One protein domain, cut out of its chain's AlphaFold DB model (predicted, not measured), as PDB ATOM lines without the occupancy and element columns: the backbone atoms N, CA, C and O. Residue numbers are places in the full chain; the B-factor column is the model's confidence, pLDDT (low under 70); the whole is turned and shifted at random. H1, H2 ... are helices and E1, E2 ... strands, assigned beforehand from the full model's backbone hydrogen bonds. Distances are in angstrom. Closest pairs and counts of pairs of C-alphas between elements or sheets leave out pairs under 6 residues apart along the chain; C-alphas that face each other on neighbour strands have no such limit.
ATOM      1  N   THR A   5      35.746  -1.060  54.312       93.56
ATOM      2  CA  THR A   5      34.846  -1.625  53.300       93.56
ATOM      3  C   THR A   5      34.505  -0.619  52.211       93.56
ATOM      4  O   THR A   5      34.378  -1.014  51.055       93.56
ATOM      5  N   MET A   6      34.386   0.668  52.552       91.50
ATOM      6  CA  MET A   6      34.139   1.740  51.587       91.50
ATOM      7  C   MET A   6      34.430   3.133  52.162       91.50
ATOM      8  O   MET A   6      34.453   3.329  53.376       91.50
ATOM      9  N   ALA A   7      34.597   4.115  51.281       90.69
ATOM     10  CA  ALA A   7      34.621   5.534  51.597       90.69
ATOM     11  C   ALA A   7      33.950   6.340  50.482       90.69
ATOM     12  O   ALA A   7      34.153   6.080  49.292       90.69
ATOM     13  N   HIS A   8      33.166   7.344  50.865       90.00
ATOM     14  CA  HIS A   8      32.379   8.127  49.918       90.00
ATOM     15  C   HIS A   8      32.004   9.518  50.446       90.00
ATOM     16  O   HIS A   8      32.136   9.811  51.637       90.00
ATOM     17  N   ILE A   9      31.512  10.368  49.542       89.81
ATOM     18  CA  ILE A   9      31.145  11.763  49.780       89.81
ATOM     19  C   ILE A   9      29.623  11.940  49.732       89.81
ATOM     20  O   ILE A   9      28.957  11.466  48.809       89.81
ATOM     21  N   HIS A  10      29.104  12.704  50.689       90.56
ATOM     22  CA  HIS A  10      27.753  13.254  50.758       90.56
ATOM     23  C   HIS A  10      27.785  14.792  50.769       90.56
ATOM     24  O   HIS A  10      28.850  15.416  50.798       90.56
ATOM     25  N   VAL A  11      26.600  15.407  50.808       89.44
ATOM     26  CA  VAL A  11      26.421  16.854  51.011       89.44
ATOM     27  C   VAL A  11      25.901  17.116  52.427       89.44
ATOM     28  O   VAL A  11      24.842  16.639  52.790       89.44
ATOM     29  N   ALA A  12      26.607  17.907  53.222       86.88
ATOM     30  CA  ALA A  12      26.327  18.317  54.601       86.88
ATOM     31  C   ALA A  12      26.418  17.228  55.694       86.88
ATOM     32  O   ALA A  12      26.968  17.524  56.755       86.88
ATOM     33  N   ASN A  13      25.910  16.007  55.480       86.75
ATOM     34  CA  ASN A  13      25.952  14.903  56.461       86.75
ATOM     35  C   ASN A  13      25.914  13.512  55.797       86.75
ATOM     36  O   ASN A  13      25.645  13.419  54.608       86.75
ATOM     37  N   ALA A  14      26.125  12.432  56.557       83.44
ATOM     38  CA  ALA A  14      25.948  11.053  56.085       83.44
ATOM     39  C   ALA A  14      24.762  10.372  56.790       83.44
ATOM     40  O   ALA A  14      24.928   9.592  57.723       83.44
ATOM     41  N   THR A  15      23.540  10.703  56.368       83.75
ATOM     42  CA  THR A  15      22.304  10.079  56.879       83.75
ATOM     43  C   THR A  15      21.681   9.166  55.828       83.75
ATOM     44  O   THR A  15      21.930   9.336  54.638       83.75
ATOM     45  N   ALA A  16      20.816   8.229  56.235       76.56
ATOM     46  CA  ALA A  16      20.133   7.313  55.308       76.56
ATOM     47  C   ALA A  16      19.315   8.037  54.215       76.56
ATOM     48  O   ALA A  16      19.166   7.533  53.105       76.56
ATOM     49  N   ASN A  17      18.826   9.244  54.513       81.12
ATOM     50  CA  ASN A  17      18.066  10.074  53.576       81.12
ATOM     51  C   ASN A  17      18.959  10.906  52.645       81.12
ATOM     52  O   ASN A  17      18.463  11.518  51.697       81.12
ATOM     53  N   ASN A  18      20.267  10.945  52.903       84.12
ATOM     54  CA  ASN A  18      21.218  11.716  52.128       84.12
ATOM     55  C   ASN A  18      22.026  10.802  51.200       84.12
ATOM     56  O   ASN A  18      22.884  10.049  51.668       84.12
ATOM     57  N   PRO A  19      21.779  10.844  49.882       85.56
ATOM     58  CA  PRO A  19      22.418   9.924  48.957       85.56
ATOM     59  C   PRO A  19      23.937  10.107  48.925       85.56
ATOM     60  O   PRO A  19      24.462  11.210  49.098       85.56
ATOM     61  N   ILE A  20      24.631   9.013  48.622       88.00
ATOM     62  CA  ILE A  20      26.037   9.050  48.225       88.00
ATOM     63  C   ILE A  20      26.138   9.835  46.916       88.00
ATOM     64  O   ILE A  20      25.425   9.534  45.956       88.00
ATOM     65  N   ARG A  21      27.019  10.835  46.887       86.12
ATOM     66  CA  ARG A  21      27.254  11.697  45.724       86.12
ATOM     67  C   ARG A  21      28.493  11.301  44.934       86.12
ATOM     68  O   ARG A  21      28.497  11.431  43.718       86.12
ATOM     69  N   LEU A  22      29.532  10.798  45.598       85.44
ATOM     70  CA  LEU A  22      30.739  10.306  44.932       85.44
ATOM     71  C   LEU A  22      31.404   9.202  45.756       85.44
ATOM     72  O   LEU A  22      31.544   9.338  46.966       85.44
ATOM     73  N   GLY A  23      31.842   8.129  45.105       86.44
ATOM     74  CA  GLY A  23      32.594   7.046  45.744       86.44
ATOM     75  C   GLY A  23      34.082   7.306  45.622       86.44
ATOM     76  O   GLY A  23      34.569   7.543  44.519       86.44
ATOM     77  N   LEU A  24      34.798   7.255  46.743       86.50
ATOM     78  CA  LEU A  24      36.257   7.322  46.748       86.50
ATOM     79  C   LEU A  24      36.830   5.933  46.474       86.50
ATOM     80  O   LEU A  24      37.662   5.764  45.586       86.50
ATOM     81  N   PHE A  25      36.347   4.937  47.217       85.81
ATOM     82  CA  PHE A  25      36.625   3.529  46.972       85.81
ATOM     83  C   PHE A  25      35.608   2.643  47.717       85.81
ATOM     84  O   PHE A  25      35.243   2.960  48.847       85.81
ATOM     85  N   PRO A  26      35.168   1.527  47.123       84.00
ATOM     86  CA  PRO A  26      35.205   1.304  45.684       84.00
ATOM     87  C   PRO A  26      34.334   2.358  44.970       84.00
ATOM     88  O   PRO A  26      33.561   3.093  45.591       84.00
ATOM     89  N   LYS A  27      34.502   2.485  43.655       77.94
ATOM     90  CA  LYS A  27      33.725   3.442  42.863       77.94
ATOM     91  C   LYS A  27      32.235   3.071  42.919       77.94
ATOM     92  O   LYS A  27      31.894   1.899  42.764       77.94
ATOM     93  N   VAL A  28      31.353   4.051  43.128       73.38
ATOM     94  CA  VAL A  28      29.900   3.820  43.019       73.38
ATOM     95  C   VAL A  28      29.544   3.517  41.574       73.38
ATOM     96  O   VAL A  28      30.003   4.189  40.657       73.38
ATOM     97  N   THR A  29      28.702   2.511  41.382       69.81
ATOM     98  CA  THR A  29      28.190   2.101  40.069       69.81
ATOM     99  C   THR A  29      26.754   2.574  39.828       69.81
ATOM    100  O   THR A  29      26.262   2.496  38.705       69.81
ATOM    101  N   ALA A  30      26.087   3.078  40.870       65.88
ATOM    102  CA  ALA A  30      24.761   3.682  40.821       65.88
ATOM    103  C   ALA A  30      24.570   4.643  42.013       65.88
ATOM    104  O   ALA A  30      25.178   4.438  43.073       65.88
ATOM    105  N   PRO A  31      23.705   5.670  41.897       61.19
ATOM    106  CA  PRO A  31      23.386   6.525  43.027       61.19
ATOM    107  C   PRO A  31      22.669   5.693  44.095       61.19
ATOM    108  O   PRO A  31      21.755   4.936  43.783       61.19
ATOM    109  N   ARG A  32      23.063   5.864  45.363       65.31
ATOM    110  CA  ARG A  32      22.510   5.145  46.534       65.31
ATOM    111  C   ARG A  32      22.815   3.643  46.614       65.31
ATOM    112  O   ARG A  32      22.356   3.023  47.568       65.31
ATOM    113  N   THR A  33      23.610   3.073  45.706       72.56
ATOM    114  CA  THR A  33      24.019   1.660  45.791       72.56
ATOM    115  C   THR A  33      25.489   1.563  46.199       72.56
ATOM    116  O   THR A  33      26.367   1.609  45.333       72.56
ATOM    117  N   PRO A  34      25.796   1.467  47.504       70.31
ATOM    118  CA  PRO A  34      27.161   1.246  47.956       70.31
ATOM    119  C   PRO A  34      27.664  -0.120  47.481       70.31
ATOM    120  O   PRO A  34      27.033  -1.150  47.712       70.31
ATOM    121  N   VAL A  35      28.823  -0.125  46.825       81.69
ATOM    122  CA  VAL A  35      29.600  -1.339  46.561       81.69
ATOM    123  C   VAL A  35      30.609  -1.473  47.700       81.69
ATOM    124  O   VAL A  35      31.209  -0.480  48.103       81.69
ATOM    125  N   LEU A  36      30.786  -2.678  48.242       87.56
ATOM    126  CA  LEU A  36      31.750  -2.935  49.314       87.56
ATOM    127  C   LEU A  36      33.005  -3.600  48.754       87.56
ATOM    128  O   LEU A  36      32.922  -4.449  47.866       87.56
ATOM    129  N   LEU A  37      34.167  -3.250  49.305       88.06
ATOM    130  CA  LEU A  37      35.381  -4.032  49.105       88.06
ATOM    131  C   LEU A  37      35.211  -5.415  49.732       88.06
ATOM    132  O   LEU A  37      34.886  -5.543  50.914       88.06
ATOM    133  N   ASN A  38      35.471  -6.441  48.929       87.69
ATOM    134  CA  ASN A  38      35.514  -7.824  49.367       87.69
ATOM    135  C   ASN A  38      36.715  -8.526  48.698       87.69
ATOM    136  O   ASN A  38      36.670  -8.741  47.485       87.69
ATOM    137  N   PRO A  39      37.787  -8.857  49.443       90.00
ATOM    138  CA  PRO A  39      37.934  -8.683  50.892       90.00
ATOM    139  C   PRO A  39      38.070  -7.208  51.315       90.00
ATOM    140  O   PRO A  39      38.513  -6.361  50.539       90.00
ATOM    141  N   ALA A  40      37.692  -6.906  52.562       92.00
ATOM    142  CA  ALA A  40      37.858  -5.573  53.142       92.00
ATOM    143  C   ALA A  40      39.347  -5.215  53.286       92.00
ATOM    144  O   ALA A  40      40.187  -6.071  53.575       92.00
ATOM    145  N   LEU A  41      39.682  -3.938  53.111       91.44
ATOM    146  CA  LEU A  41      41.065  -3.481  53.135       91.44
ATOM    147  C   LEU A  41      41.554  -3.238  54.565       91.44
ATOM    148  O   LEU A  41      41.034  -2.385  55.285       91.44
ATOM    149  N   THR A  42      42.650  -3.892  54.932       92.75
ATOM    150  CA  THR A  42      43.392  -3.606  56.162       92.75
ATOM    151  C   THR A  42      44.761  -3.045  55.820       92.75
ATOM    152  O   THR A  42      45.507  -3.640  55.048       92.75
ATOM    153  N   TYR A  43      45.106  -1.899  56.409       89.75
ATOM    154  CA  TYR A  43      46.392  -1.245  56.178       89.75
ATOM    155  C   TYR A  43      46.925  -0.564  57.446       89.75
ATOM    156  O   TYR A  43      46.164  -0.084  58.299       89.75
ATOM    157  N   LYS A  44      48.257  -0.493  57.548       91.06
ATOM    158  CA  LYS A  44      48.989   0.314  58.537       91.06
ATOM    159  C   LYS A  44      49.712   1.450  57.809       91.06
ATOM    160  O   LYS A  44      50.273   1.221  56.746       91.06
ATOM    161  N   GLY A  45      49.707   2.653  58.381       88.75
ATOM    162  CA  GLY A  45      50.271   3.847  57.741       88.75
ATOM    163  C   GLY A  45      49.270   4.545  56.818       88.75
ATOM    164  O   GLY A  45      48.090   4.615  57.148       88.75
ATOM    165  N   THR A  46      49.743   5.063  55.684       86.19
ATOM    166  CA  THR A  46      48.939   5.824  54.712       86.19
ATOM    167  C   THR A  46      48.553   4.951  53.523       86.19
ATOM    168  O   THR A  46      49.406   4.284  52.943       86.19
ATOM    169  N   ALA A  47      47.281   4.995  53.128       83.56
ATOM    170  CA  ALA A  47      46.794   4.420  51.878       83.56
ATOM    171  C   ALA A  47      46.352   5.549  50.940       83.56
ATOM    172  O   ALA A  47      45.615   6.441  51.356       83.56
ATOM    173  N   ASN A  48      46.801   5.499  49.684       84.38
ATOM    174  CA  ASN A  48      46.438   6.468  48.654       84.38
ATOM    175  C   ASN A  48      45.523   5.798  47.633       84.38
ATOM    176  O   ASN A  48      45.847   4.728  47.119       84.38
ATOM    177  N   PHE A  49      44.410   6.452  47.317       78.56
ATOM    178  CA  PHE A  49      43.474   6.003  46.295       78.56
ATOM    179  C   PHE A  49      43.334   7.092  45.245       78.56
ATOM    180  O   PHE A  49      43.108   8.254  45.578       78.56
ATOM    181  N   THR A  50      43.429   6.690  43.984       80.44
ATOM    182  CA  THR A  50      43.188   7.570  42.845       80.44
ATOM    183  C   THR A  50      42.076   6.955  42.019       80.44
ATOM    184  O   THR A  50      42.220   5.844  41.512       80.44
ATOM    185  N   ALA A  51      40.966   7.674  41.886       75.44
ATOM    186  CA  ALA A  51      39.845   7.270  41.055       75.44
ATOM    187  C   ALA A  51      39.489   8.415  40.107       75.44
ATOM    188  O   ALA A  51      39.220   9.534  40.544       75.44
ATOM    189  N   ALA A  52      39.484   8.130  38.807       80.06
ATOM    190  CA  ALA A  52      38.936   9.051  37.826       80.06
ATOM    191  C   ALA A  52      37.402   9.010  37.890       80.06
ATOM    192  O   ALA A  52      36.790   7.932  37.876       80.06
ATOM    193  N   PHE A  53      36.787  10.187  37.926       79.00
ATOM    194  CA  PHE A  53      35.348  10.350  37.769       79.00
ATOM    195  C   PHE A  53      35.035  10.988  36.412       79.00
ATOM    196  O   PHE A  53      35.844  11.732  35.858       79.00
ATOM    197  N   ASN A  54      33.880  10.650  35.846       83.50
ATOM    198  CA  ASN A  54      33.413  11.114  34.542       83.50
ATOM    199  C   ASN A  54      32.003  11.727  34.649       83.50
ATOM    200  O   ASN A  54      31.454  11.869  35.740       83.50
ATOM    201  N   ALA A  55      31.401  12.077  33.512       82.94
ATOM    202  CA  ALA A  55      30.064  12.670  33.458       82.94
ATOM    203  C   ALA A  55      28.963  11.809  34.116       82.94
ATOM    204  O   ALA A  55      28.002  12.355  34.649       82.94
ATOM    205  N   THR A  56      29.094  10.477  34.125       83.38
ATOM    206  CA  THR A  56      28.148   9.580  34.808       83.38
ATOM    207  C   THR A  56      28.238   9.724  36.323       83.38
ATOM    208  O   THR A  56      27.209   9.797  36.990       83.38
ATOM    209  N   ASP A  57      29.456   9.815  36.859       81.94
ATOM    210  CA  ASP A  57      29.685  10.030  38.291       81.94
ATOM    211  C   ASP A  57      29.180  11.410  38.733       81.94
ATOM    212  O   ASP A  57      28.584  11.555  39.802       81.94
ATOM    213  N   LEU A  58      29.386  12.422  37.884       82.88
ATOM    214  CA  LEU A  58      28.865  13.771  38.098       82.88
ATOM    215  C   LEU A  58      27.337  13.801  38.020       82.88
ATOM    216  O   LEU A  58      26.713  14.456  38.846       82.88
ATOM    217  N   GLY A  59      26.720  12.989  37.154       80.94
ATOM    218  CA  GLY A  59      25.263  12.864  37.043       80.94
ATOM    219  C   GLY A  59      24.545  12.574  38.368       80.94
ATOM    220  O   GLY A  59      23.391  12.966  38.543       80.94
ATOM    221  N   TYR A  60      25.217  11.966  39.353       79.12
ATOM    222  CA  TYR A  60      24.667  11.741  40.700       79.12
ATOM    223  C   TYR A  60      24.495  13.022  41.535       79.12
ATOM    224  O   TYR A  60      23.818  13.013  42.571       79.12
ATOM    225  N   TRP A  61      25.076  14.132  41.088       79.50
ATOM    226  CA  TRP A  61      24.936  15.463  41.672       79.50
ATOM    227  C   TRP A  61      23.729  16.224  41.112       79.50
ATOM    228  O   TRP A  61      23.290  17.176  41.748       79.50
ATOM    229  N   GLY A  62      23.124  15.738  40.022       77.94
ATOM    230  CA  GLY A  62      21.979  16.365  39.349       77.94
ATOM    231  C   GLY A  62      22.329  17.013  38.006       77.94
ATOM    232  O   GLY A  62      21.425  17.386  37.264       77.94
ATOM    233  N   SER A  63      23.616  17.083  37.669       78.31
ATOM    234  CA  SER A  63      24.146  17.616  36.415       78.31
ATOM    235  C   SER A  63      25.298  16.736  35.920       78.31
ATOM    236  O   SER A  63      25.973  16.081  36.702       78.31
ATOM    237  N   ALA A  64      25.531  16.681  34.607       80.06
ATOM    238  CA  ALA A  64      26.693  15.982  34.041       80.06
ATOM    239  C   ALA A  64      27.981  16.834  34.095       80.06
ATOM    240  O   ALA A  64      29.016  16.435  33.556       80.06
ATOM    241  N   ASP A  65      27.906  18.015  34.716       82.25
ATOM    242  CA  ASP A  65      28.999  18.961  34.880       82.25
ATOM    243  C   ASP A  65      29.546  18.955  36.317       82.25
ATOM    244  O   ASP A  65      28.979  18.377  37.242       82.25
ATOM    245  N   SER A  66      30.719  19.559  36.506       84.12
ATOM    246  CA  SER A  66      31.371  19.643  37.817       84.12
ATOM    247  C   SER A  66      30.906  20.842  38.650       84.12
ATOM    248  O   SER A  66      31.413  21.047  39.755       84.12
ATOM    249  N   GLY A  67      29.964  21.647  38.154       85.31
ATOM    250  CA  GLY A  67      29.524  22.897  38.766       85.31
ATOM    251  C   GLY A  67      28.914  22.688  40.146       85.31
ATOM    252  O   GLY A  67      29.317  23.364  41.096       85.31
ATOM    253  N   ASP A  68      28.022  21.705  40.287       85.62
ATOM    254  CA  ASP A  68      27.404  21.371  41.576       85.62
ATOM    255  C   ASP A  68      28.435  20.886  42.592       85.62
ATOM    256  O   ASP A  68      28.458  21.353  43.733       85.62
ATOM    257  N   PHE A  69      29.338  20.001  42.166       85.00
ATOM    258  CA  PHE A  69      30.439  19.538  43.003       85.00
ATOM    259  C   PHE A  69      31.294  20.717  43.483       85.00
ATOM    260  O   PHE A  69      31.473  20.887  44.687       85.00
ATOM    261  N   LEU A  70      31.759  21.577  42.570       84.06
ATOM    262  CA  LEU A  70      32.583  22.743  42.897       84.06
ATOM    263  C   LEU A  70      31.843  23.747  43.790       84.06
ATOM    264  O   LEU A  70      32.447  24.321  44.692       84.06
ATOM    265  N   MET A  71      30.541  23.956  43.589       84.06
ATOM    266  CA  MET A  71      29.725  24.805  44.458       84.06
ATOM    267  C   MET A  71      29.654  24.245  45.886       84.06
ATOM    268  O   MET A  71      29.825  24.993  46.847       84.06
ATOM    269  N   GLN A  72      29.393  22.945  46.038       85.81
ATOM    270  CA  GLN A  72      29.270  22.288  47.344       85.81
ATOM    271  C   GLN A  72      30.608  22.211  48.075       85.81
ATOM    272  O   GLN A  72      30.676  22.437  49.285       85.81
ATOM    273  N   LEU A  73      31.677  21.964  47.317       83.88
ATOM    274  CA  LEU A  73      33.060  22.125  47.742       83.88
ATOM    275  C   LEU A  73      33.168  23.554  48.331       83.88
ATOM    276  O   LEU A  73      33.476  23.686  49.513       83.88
ATOM    277  N   ARG A  74      32.862  24.619  47.565       79.69
ATOM    278  CA  ARG A  74      33.106  26.024  47.981       79.69
ATOM    279  C   ARG A  74      32.343  26.420  49.241       79.69
ATOM    280  O   ARG A  74      32.829  27.219  50.028       79.69
ATOM    281  N   LYS A  75      31.164  25.837  49.452       82.06
ATOM    282  CA  LYS A  75      30.352  26.028  50.663       82.06
ATOM    283  C   LYS A  75      30.869  25.236  51.875       82.06
ATOM    284  O   LYS A  75      30.228  25.234  52.926       82.06
ATOM    285  N   GLY A  76      31.962  24.484  51.728       84.25
ATOM    286  CA  GLY A  76      32.462  23.551  52.739       84.25
ATOM    287  C   GLY A  76      31.447  22.458  53.075       84.25
ATOM    288  O   GLY A  76      31.413  21.961  54.201       84.25
ATOM    289  N   GLN A  77      30.535  22.140  52.153       88.12
ATOM    290  CA  GLN A  77      29.414  21.227  52.377       88.12
ATOM    291  C   GLN A  77      29.748  19.785  52.005       88.12
ATOM    292  O   GLN A  77      28.950  18.903  52.295       88.12
ATOM    293  N   LEU A  78      30.913  19.497  51.428       89.50
ATOM    294  CA  LEU A  78      31.299  18.107  51.209       89.50
ATOM    295  C   LEU A  78      31.573  17.398  52.530       89.50
ATOM    296  O   LEU A  78      32.304  17.900  53.386       89.50
ATOM    297  N   TYR A  79      30.987  16.214  52.662       92.44
ATOM    298  CA  TYR A  79      31.068  15.382  53.851       92.44
ATOM    299  C   TYR A  79      31.590  14.002  53.465       92.44
ATOM    300  O   TYR A  79      30.959  13.316  52.667       92.44
ATOM    301  N   VAL A  80      32.734  13.592  54.003       92.44
ATOM    302  CA  VAL A  80      33.283  12.248  53.810       92.44
ATOM    303  C   VAL A  80      32.807  11.326  54.926       92.44
ATOM    304  O   VAL A  80      32.761  11.720  56.091       92.44
ATOM    305  N   ASN A  81      32.479  10.093  54.564       93.75
ATOM    306  CA  ASN A  81      32.250   9.002  55.501       93.75
ATOM    307  C   ASN A  81      33.065   7.780  55.053       93.75
ATOM    308  O   ASN A  81      33.105   7.459  53.861       93.75
ATOM    309  N   VAL A  82      33.747   7.138  56.000       93.12
ATOM    310  CA  VAL A  82      34.576   5.945  55.813       93.12
ATOM    311  C   VAL A  82      34.023   4.838  56.695       93.12
ATOM    312  O   VAL A  82      33.868   5.011  57.901       93.12
ATOM    313  N   HIS A  83      33.780   3.681  56.096       94.12
ATOM    314  CA  HIS A  83      33.129   2.544  56.725       94.12
ATOM    315  C   HIS A  83      34.122   1.406  56.911       94.12
ATOM    316  O   HIS A  83      34.970   1.143  56.051       94.12
ATOM    317  N   THR A  84      33.981   0.693  58.020       95.00
ATOM    318  CA  THR A  84      34.680  -0.569  58.253       95.00
ATOM    319  C   THR A  84      33.677  -1.682  58.504       95.00
ATOM    320  O   THR A  84      32.498  -1.431  58.757       95.00
ATOM    321  N   ALA A  85      34.141  -2.929  58.458       93.94
ATOM    322  CA  ALA A  85      33.327  -4.081  58.828       93.94
ATOM    323  C   ALA A  85      32.832  -3.999  60.286       93.94
ATOM    324  O   ALA A  85      31.733  -4.455  60.581       93.94
ATOM    325  N   ALA A  86      33.622  -3.392  61.181       95.00
ATOM    326  CA  ALA A  86      33.256  -3.206  62.584       95.00
ATOM    327  C   ALA A  86      32.269  -2.046  62.794       95.00
ATOM    328  O   ALA A  86      31.432  -2.114  63.690       95.00
ATOM    329  N   ASN A  87      32.334  -1.006  61.954       94.25
ATOM    330  CA  ASN A  87      31.476   0.177  62.037       94.25
ATOM    331  C   ASN A  87      30.800   0.471  60.681       94.25
ATOM    332  O   ASN A  87      31.190   1.414  59.979       94.25
ATOM    333  N   PRO A  88      29.753  -0.291  60.296       91.12
ATOM    334  CA  PRO A  88      29.098  -0.129  58.996       91.12
ATOM    335  C   PRO A  88      28.358   1.201  58.820       91.12
ATOM    336  O   PRO A  88      28.107   1.598  57.689       91.12
ATOM    337  N   GLY A  89      28.012   1.905  59.904       88.69
ATOM    338  CA  GLY A  89      27.404   3.245  59.844       88.69
ATOM    339  C   GLY A  89      28.398   4.377  59.540       88.69
ATOM    340  O   GLY A  89      27.981   5.482  59.197       88.69
ATOM    341  N   GLY A  90      29.700   4.096  59.634       91.19
ATOM    342  CA  GLY A  90      30.772   5.078  59.498       91.19
ATOM    343  C   GLY A  90      31.702   5.050  60.706       91.19
ATOM    344  O   GLY A  90      31.289   5.383  61.814       91.19
ATOM    345  N   GLU A  91      32.958   4.664  60.491       94.31
ATOM    346  CA  GLU A  91      34.020   4.710  61.501       94.31
ATOM    347  C   GLU A  91      34.645   6.104  61.593       94.31
ATOM    348  O   GLU A  91      34.883   6.608  62.686       94.31
ATOM    349  N   LEU A  92      34.901   6.730  60.439       92.25
ATOM    350  CA  LEU A  92      35.463   8.077  60.352       92.25
ATOM    351  C   LEU A  92      34.583   8.950  59.479       92.25
ATOM    352  O   LEU A  92      34.211   8.573  58.369       92.25
ATOM    353  N   GLN A  93      34.294  10.144  59.977       93.81
ATOM    354  CA  GLN A  93      33.412  11.092  59.324       93.81
ATOM    355  C   GLN A  93      33.967  12.504  59.452       93.81
ATOM    356  O   GLN A  93      34.576  12.849  60.466       93.81
ATOM    357  N   GLY A  94      33.751  13.337  58.439       91.12
ATOM    358  CA  GLY A  94      34.247  14.704  58.486       91.12
ATOM    359  C   GLY A  94      33.836  15.549  57.297       91.12
ATOM    360  O   GLY A  94      33.369  15.048  56.278       91.12
ATOM    361  N   ARG A  95      34.029  16.860  57.428       88.88
ATOM    362  CA  ARG A  95      33.860  17.809  56.325       88.88
ATOM    363  C   ARG A  95      35.211  18.148  55.731       88.88
ATOM    364  O   ARG A  95      36.222  18.165  56.430       88.88
ATOM    365  N   PHE A  96      35.211  18.431  54.436       84.50
ATOM    366  CA  PHE A  96      36.406  18.917  53.768       84.50
ATOM    367  C   PHE A  96      36.717  20.311  54.307       84.50
ATOM    368  O   PHE A  96      35.886  21.214  54.221       84.50
TER     369      PHE A  96
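This is residues 5 to 96 of the 115 residues of an uncharacterized protein of Chlamydomonas schloesseri (UniProt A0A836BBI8). With little regular structure, this is a twisted four-stranded sheet with two short helices, H1 and H2, near one end of its strands; a long loop, residues 26 to 54, swings past it, and residues 43 to 48 stick out. Of 92 printed residues, 35 are in E1, E2, H1, H2, E3 and E4. The sheet E2 E1 E3 E4 is antiparallel; the class is mixed. The whole is compact: radius of gyration of the C-alphas 13.0 A, spans 35 by 26 by 22 A.

E1, residues 5 to 11, and E2, residues 22 to 25, form a hairpin; N 7 and O 25 are within hydrogen-bond range, 2.8 A. H1, residues 55 to 59, is only just not on the sheet, with 4 pairs of C-alphas within 10 A. H2, residues 67 to 74, is on the sheet, across the strands, at 80 degrees to E1 on the local plane. E3, residues 78 to 84, is antiparallel to E1, N 8 and O 81 3.0 A apart, and forms a hairpin with E4, residues 92 to 95, N 80 and O 94 2.8 A apart. In H1 and H2 every O i to N i+4 pair is within hydrogen-bond range.

E1 runs 20.4 A from C-alpha 5 at (34.846, -1.625, 53.300). E3 is 20.2 A long; E4 ends at C-alpha 95, (33.860, 17.809, 56.325).

The printed part has no cut. The C-alphas farthest apart, Lys 44 and Ser 63, are 37.5 A apart. The link E2 to H1 is long. Residues 29 to 32 have pLDDT under 70.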